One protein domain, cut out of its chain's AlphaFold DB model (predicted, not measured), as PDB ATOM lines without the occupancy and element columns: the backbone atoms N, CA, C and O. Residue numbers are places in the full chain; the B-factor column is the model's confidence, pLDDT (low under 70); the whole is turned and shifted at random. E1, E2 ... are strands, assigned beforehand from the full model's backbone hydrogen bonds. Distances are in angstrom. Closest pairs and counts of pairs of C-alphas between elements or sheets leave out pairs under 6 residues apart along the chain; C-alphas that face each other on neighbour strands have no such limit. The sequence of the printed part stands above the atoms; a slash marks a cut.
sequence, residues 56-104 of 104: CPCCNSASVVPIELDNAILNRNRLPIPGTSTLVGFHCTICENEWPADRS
ATOM      1  N   CYS A  56      57.190 105.836  36.808       97.19
ATOM      2  CA  CYS A  56      57.616 105.760  35.421       97.19
ATOM      3  C   CYS A  56      57.742 107.165  34.801       97.19
ATOM      4  O   CYS A  56      56.760 107.908  34.806       97.19
ATOM      5  N   PRO A  57      58.875 107.511  34.161       95.94
ATOM      6  CA  PRO A  57      59.042 108.815  33.514       95.94
ATOM      7  C   PRO A  57      58.152 109.017  32.277       95.94
ATOM      8  O   PRO A  57      57.997 110.146  31.825       95.94
ATOM      9  N   CYS A  58      57.583 107.945  31.712       96.69
ATOM     10  CA  CYS A  58      56.751 108.013  30.508       96.69
ATOM     11  C   CYS A  58      55.251 108.068  30.816       96.69
ATOM     12  O   CYS A  58      54.538 108.854  30.202       96.69
ATOM     13  N   CYS A  59      54.762 107.236  31.743       97.00
ATOM     14  CA  CYS A  59      53.327 107.122  32.044       97.00
ATOM     15  C   CYS A  59      52.939 107.527  33.475       97.00
ATOM     16  O   CYS A  59      51.766 107.439  33.829       97.00
ATOM     17  N   ASN A  60      53.903 107.935  34.307       96.56
ATOM     18  CA  ASN A  60      53.719 108.312  35.713       96.56
ATOM     19  C   ASN A  60      53.085 107.230  36.615       96.56
ATOM     20  O   ASN A  60      52.620 107.521  37.715       96.56
ATOM     21  N   SER A  61      53.054 105.972  36.165       96.81
ATOM     22  CA  SER A  61      52.600 104.848  36.986       96.81
ATOM     23  C   SER A  61      53.640 104.480  38.045       96.81
ATOM     24  O   SER A  61      54.839 104.461  37.760       96.81
ATOM     25  N   ALA A  62      53.170 104.098  39.235       96.88
ATOM     26  CA  ALA A  62      53.987 103.540  40.315       96.88
ATOM     27  C   ALA A  62      54.285 102.032  40.148       96.88
ATOM     28  O   ALA A  62      54.935 101.417  40.992       96.88
ATOM     29  N   SER A  63      53.799 101.405  39.072       96.81
ATOM     30  CA  SER A  63      54.069 100.000  38.743       96.81
ATOM     31  C   SER A  63      55.463  99.841  38.127       96.81
ATOM     32  O   SER A  63      55.614  99.565  36.935       96.81
ATOM     33  N   VAL A  64      56.486 100.079  38.947       97.19
ATOM     34  CA  VAL A  64      57.900 100.037  38.567       97.19
ATOM     35  C   VAL A  64      58.604  98.893  39.289       97.19
ATOM     36  O   VAL A  64      58.476  98.737  40.504       97.19
ATOM     37  N   VAL A  65      59.373  98.102  38.543       96.06
ATOM     38  CA  VAL A  65      60.151  96.970  39.054       96.06
ATOM     39  C   VAL A  65      61.643  97.242  38.833       96.06
ATOM     40  O   VAL A  65      62.028  97.642  37.733       96.06
ATOM     41  N   PRO A  66      62.503  97.058  39.851       95.44
ATOM     42  CA  PRO A  66      63.945  97.195  39.689       95.44
ATOM     43  C   PRO A  66      64.514  96.083  38.799       95.44
ATOM     44  O   PRO A  66      64.146  94.917  38.933       95.44
ATOM     45  N   ILE A  67      65.460  96.450  37.943       95.44
ATOM     46  CA  ILE A  67      66.254  95.528  37.132       95.44
ATOM     47  C   ILE A  67      67.598  95.338  37.826       95.44
ATOM     48  O   ILE A  67      68.318  96.305  38.105       95.44
ATOM     49  N   GLU A  68      67.944  94.086  38.099       94.25
ATOM     50  CA  GLU A  68      69.141  93.714  38.842       94.25
ATOM     51  C   GLU A  68      69.987  92.710  38.065       94.25
ATOM     52  O   GLU A  68      69.458  91.865  37.345       94.25
ATOM     53  N   LEU A  69      71.307  92.787  38.229       94.00
ATOM     54  CA  LEU A  69      72.215  91.762  37.718       94.00
ATOM     55  C   LEU A  69      72.151  90.500  38.582       94.00
ATOM     56  O   LEU A  69      71.988  90.574  39.803       94.00
ATOM     57  N   ASP A  70      72.404  89.352  37.958       91.94
ATOM     58  CA  ASP A  70      72.516  88.051  38.628       91.94
ATOM     59  C   ASP A  70      73.878  87.882  39.330       91.94
ATOM     60  O   ASP A  70      74.647  86.955  39.093       91.94
ATOM     61  N   ASN A  71      74.230  88.864  40.159       93.88
ATOM     62  CA  ASN A  71      75.455  88.899  40.954       93.88
ATOM     63  C   ASN A  71      75.166  89.083  42.448       93.88
ATOM     64  O   ASN A  71      75.999  89.600  43.197       93.88
ATOM     65  N   ALA A  72      73.970  88.674  42.877       92.81
ATOM     66  CA  ALA A  72      73.597  88.667  44.279       92.81
ATOM     67  C   ALA A  72      74.578  87.816  45.096       92.81
ATOM     68  O   ALA A  72      75.002  86.733  44.686       92.81
ATOM     69  N   ILE A  73      74.888  88.280  46.304       93.25
ATOM     70  CA  ILE A  73      75.607  87.466  47.280       93.25
ATOM     71  C   ILE A  73      74.688  86.310  47.664       93.25
ATOM     72  O   ILE A  73      73.519  86.519  47.982       93.25
ATOM     73  N   LEU A  74      75.212  85.090  47.655       95.75
ATOM     74  CA  LEU A  74      74.441  83.908  48.013       95.75
ATOM     75  C   LEU A  74      74.562  83.606  49.509       95.75
ATOM     76  O   LEU A  74      75.631  83.739  50.108       95.75
ATOM     77  N   ASN A  75      73.469  83.154  50.118       94.25
ATOM     78  CA  ASN A  75      73.486  82.632  51.479       94.25
ATOM     79  C   ASN A  75      74.057  81.198  51.526       94.25
ATOM     80  O   ASN A  75      74.382  80.590  50.505       94.25
ATOM     81  N   ARG A  76      74.126  80.609  52.727       96.19
ATOM     82  CA  ARG A  76      74.607  79.228  52.928       96.19
ATOM     83  C   ARG A  76      73.833  78.177  52.115       96.19
ATOM     84  O   ARG A  76      74.404  77.153  51.754       96.19
ATOM     85  N   ASN A  77      72.568  78.442  51.797       96.56
ATOM     86  CA  ASN A  77      71.703  77.570  51.001       96.56
ATOM     87  C   ASN A  77      71.773  77.878  49.494       96.56
ATOM     88  O   ASN A  77      70.946  77.378  48.740       96.56
ATOM     89  N   ARG A  78      72.743  78.694  49.052       94.12
ATOM     90  CA  ARG A  78      72.907  79.166  47.666       94.12
ATOM     91  C   ARG A  78      71.725  79.981  47.129       94.12
ATOM     92  O   ARG A  78      71.550  80.077  45.921       94.12
ATOM     93  N   LEU A  79      70.926  80.577  48.012       95.31
ATOM     94  CA  LEU A  79      69.853  81.489  47.618       95.31
ATOM     95  C   LEU A  79      70.374  82.932  47.610       95.31
ATOM     96  O   LEU A  79      71.135  83.289  48.517       95.31
ATOM     97  N   PRO A  80      69.966  83.766  46.640       93.31
ATOM     98  CA  PRO A  80      70.374  85.163  46.575       93.31
ATOM     99  C   PRO A  80      69.879  85.935  47.800       93.31
ATOM    100  O   PRO A  80      68.718  85.825  48.200       93.31
ATOM    101  N   ILE A  81      70.767  86.716  48.414       90.25
ATOM    102  CA  ILE A  81      70.434  87.608  49.522       90.25
ATOM    103  C   ILE A  81      69.798  88.877  48.932       90.25
ATOM    104  O   ILE A  81      70.463  89.586  48.167       90.25
ATOM    105  N   PRO A  82      68.545  89.210  49.289       86.62
ATOM    106  CA  PRO A  82      67.856  90.375  48.743       86.62
ATOM    107  C   PRO A  82      68.635  91.679  48.942       86.62
ATOM    108  O   PRO A  82      69.187  91.931  50.013       86.62
ATOM    109  N   GLY A  83      68.662  92.520  47.905       85.88
ATOM    110  CA  GLY A  83      69.300  93.838  47.946       85.88
ATOM    111  C   GLY A  83      70.829  93.835  47.861       85.88
ATOM    112  O   GLY A  83      71.427  94.906  47.949       85.88
ATOM    113  N   THR A  84      71.458  92.669  47.680       90.06
ATOM    114  CA  THR A  84      72.913  92.556  47.455       90.06
ATOM    115  C   THR A  84      73.300  92.523  45.978       90.06
ATOM    116  O   THR A  84      74.451  92.791  45.642       90.06
ATOM    117  N   SER A  85      72.342  92.225  45.105       92.94
ATOM    118  CA  SER A  85      72.455  92.336  43.655       92.94
ATOM    119  C   SER A  85      72.653  93.788  43.220       92.94
ATOM    120  O   SER A  85      72.180  94.750  43.845       92.94
ATOM    121  N   THR A  86      73.363  93.951  42.107       91.81
ATOM    122  CA  THR A  86      73.627  95.268  41.527       91.81
ATOM    123  C   THR A  86      72.383  95.780  40.810       91.81
ATOM    124  O   THR A  86      71.956  95.195  39.818       91.81
ATOM    125  N   LEU A  87      71.815  96.880  41.311       93.94
ATOM    126  CA  LEU A  87      70.703  97.594  40.680       93.94
ATOM    127  C   LEU A  87      71.212  98.362  39.456       93.94
ATOM    128  O   LEU A  87      72.033  99.267  39.613       93.94
ATOM    129  N   VAL A  88      70.711  98.024  38.269       95.19
ATOM    130  CA  VAL A  88      71.145  98.637  36.999       95.19
ATOM    131  C   VAL A  88      70.090  99.540  36.373       95.19
ATOM    132  O   VAL A  88      70.433 100.504  35.691       95.19
ATOM    133  N   GLY A  89      68.811  99.286  36.641       96.06
ATOM    134  CA  GLY A  89      67.729 100.045  36.032       96.06
ATOM    135  C   GLY A  89      66.372  99.742  36.631       96.06
ATOM    136  O   GLY A  89      66.260  99.133  37.697       96.06
ATOM    137  N   PHE A  90      65.346 100.185  35.921       97.31
ATOM    138  CA  PHE A  90      63.948 100.041  36.285       97.31
ATOM    139  C   PHE A  90      63.115  99.765  35.037       97.31
ATOM    140  O   PHE A  90      63.425 100.279  33.964       97.31
ATOM    141  N   HIS A  91      62.058  98.978  35.204       97.62
ATOM    142  CA  HIS A  91      61.099  98.607  34.170       97.62
ATOM    143  C   HIS A  91      59.685  98.950  34.639       97.62
ATOM    144  O   HIS A  91      59.294  98.602  35.758       97.62
ATOM    145  N   CYS A  92      58.897  99.621  33.800       98.19
ATOM    146  CA  CYS A  92      57.483  99.851  34.074       98.19
ATOM    147  C   CYS A  92      56.633  98.713  33.515       98.19
ATOM    148  O   CYS A  92      56.593  98.516  32.308       98.19
ATOM    149  N   THR A  93      55.847  98.049  34.360       97.75
ATOM    150  CA  THR A  93      54.995  96.928  33.925       97.75
ATOM    151  C   THR A  93      53.705  97.361  33.214       97.75
ATOM    152  O   THR A  93      52.908  96.508  32.838       97.75
ATOM    153  N   ILE A  94      53.466  98.671  33.053       97.88
ATOM    154  CA  ILE A  94      52.271  99.221  32.386       97.88
ATOM    155  C   ILE A  94      52.572  99.657  30.956       97.88
ATOM    156  O   ILE A  94      51.840  99.295  30.044       97.88
ATOM    157  N   CYS A  95      53.618 100.463  30.762       97.25
ATOM    158  CA  CYS A  95      53.994 100.973  29.442       97.25
ATOM    159  C   CYS A  95      55.293 100.359  28.903       97.25
ATOM    160  O   CYS A  95      55.813 100.851  27.908       97.25
ATOM    161  N   GLU A  96      55.843  99.360  29.600       97.25
ATOM    162  CA  GLU A  96      57.047  98.593  29.241       97.25
ATOM    163  C   GLU A  96      58.334  99.420  29.090       97.25
ATOM    164  O   GLU A  96      59.368  98.910  28.669       97.25
ATOM    165  N   ASN A  97      58.309 100.698  29.476       97.19
ATOM    166  CA  ASN A  97      59.478 101.561  29.391       97.19
ATOM    167  C   ASN A  97      60.548 101.155  30.414       97.19
ATOM    168  O   ASN A  97      60.237 100.950  31.591       97.19
ATOM    169  N   GLU A  98      61.808 101.159  29.983       97.00
ATOM    170  CA  GLU A  98      62.980 100.881  30.813       97.00
ATOM    171  C   GLU A  98      63.903 102.099  30.901       97.00
ATOM    172  O   GLU A  98      64.004 102.892  29.964       97.00
ATOM    173  N   TRP A  99      64.568 102.285  32.042       96.50
ATOM    174  CA  TRP A  99      65.524 103.380  32.226       96.50
ATOM    175  C   TRP A  99      66.630 103.031  33.233       96.50
ATOM    176  O   TRP A  99      66.428 102.182  34.109       96.50
ATOM    177  N   PRO A 100      67.813 103.670  33.129       96.06
ATOM    178  CA  PRO A 100      68.947 103.375  34.001       96.06
ATOM    179  C   PRO A 100      68.725 103.872  35.435       96.06
ATOM    180  O   PRO A 100      68.029 104.861  35.672       96.06
ATOM    181  N   ALA A 101      69.363 103.195  36.395       91.94
ATOM    182  CA  ALA A 101      69.275 103.554  37.811       91.94
ATOM    183  C   ALA A 101      70.058 104.828  38.162       91.94
ATOM    184  O   ALA A 101      69.703 105.522  39.115       91.94
ATOM    185  N   ASP A 102      71.099 105.137  37.388       83.62
ATOM    186  CA  ASP A 102      71.821 106.401  37.447       83.62
ATOM    187  C   ASP A 102      71.354 107.279  36.283       83.62
ATOM    188  O   ASP A 102      71.748 107.080  35.134       83.62
ATOM    189  N   ARG A 103      70.471 108.237  36.577       64.50
ATOM    190  CA  ARG A 103      70.174 109.342  35.661       64.50
ATOM    191  C   ARG A 103      71.309 110.356  35.813       64.50
ATOM    192  O   ARG A 103      71.318 111.107  36.784       64.50
ATOM    193  N   SER A 104      72.303 110.281  34.928       53.94
ATOM    194  CA  SER A 104      73.364 111.290  34.795       53.94
ATOM    195  C   SER A 104      72.805 112.621  34.314       53.94
ATOM    196  O   SER A 104      71.984 112.562  33.369       53.94
TER     197      SER A 104
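AT A GLANCE: This is residues 56 to 104 of the 104 residues of an uncharacterized protein of Polystyrenella longa (UniProt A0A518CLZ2). With little regular structure, this is a small three-stranded sheet, drawn out beyond one end by the long loop of residues 69 to 86. The printed part has 49 residues, 14 of them in E1, E2 and E3, in that order along the chain and across the antiparallel sheet: a meander, each strand the neighbour of the one before. The class is all strand; the whole is loose, radius of gyration of the C-alphas 13.1 A, and flat, 41 by 24 by 12 A.

IN THESE COORDINATES: Find C-alpha 64 at (57.900, 100.037, 38.567); there E1, residues 64 to 68, begins, 12.9 A long. E2, residues 87 to 92, runs 14.9 A. E3, residues 98 to 100, runs 7.2 A to (68.947, 103.375, 34.001).

HOW THE PARTS SIT: Hairpin E1 and E2 is antiparallel at 149 degrees; look for N 65 and O 91, 2.8 A, within hydrogen-bond range. Hairpin E2 and E3 is antiparallel at 153 degrees, with N 90 and O 99 at 2.9 A.

THE WHOLE: The C-alphas farthest apart, of Cys 59 and Arg 76, are 40.8 A apart. The link E1 to E2 is long; the printed part has no cut. Residues 103 to 104 have pLDDT under 70.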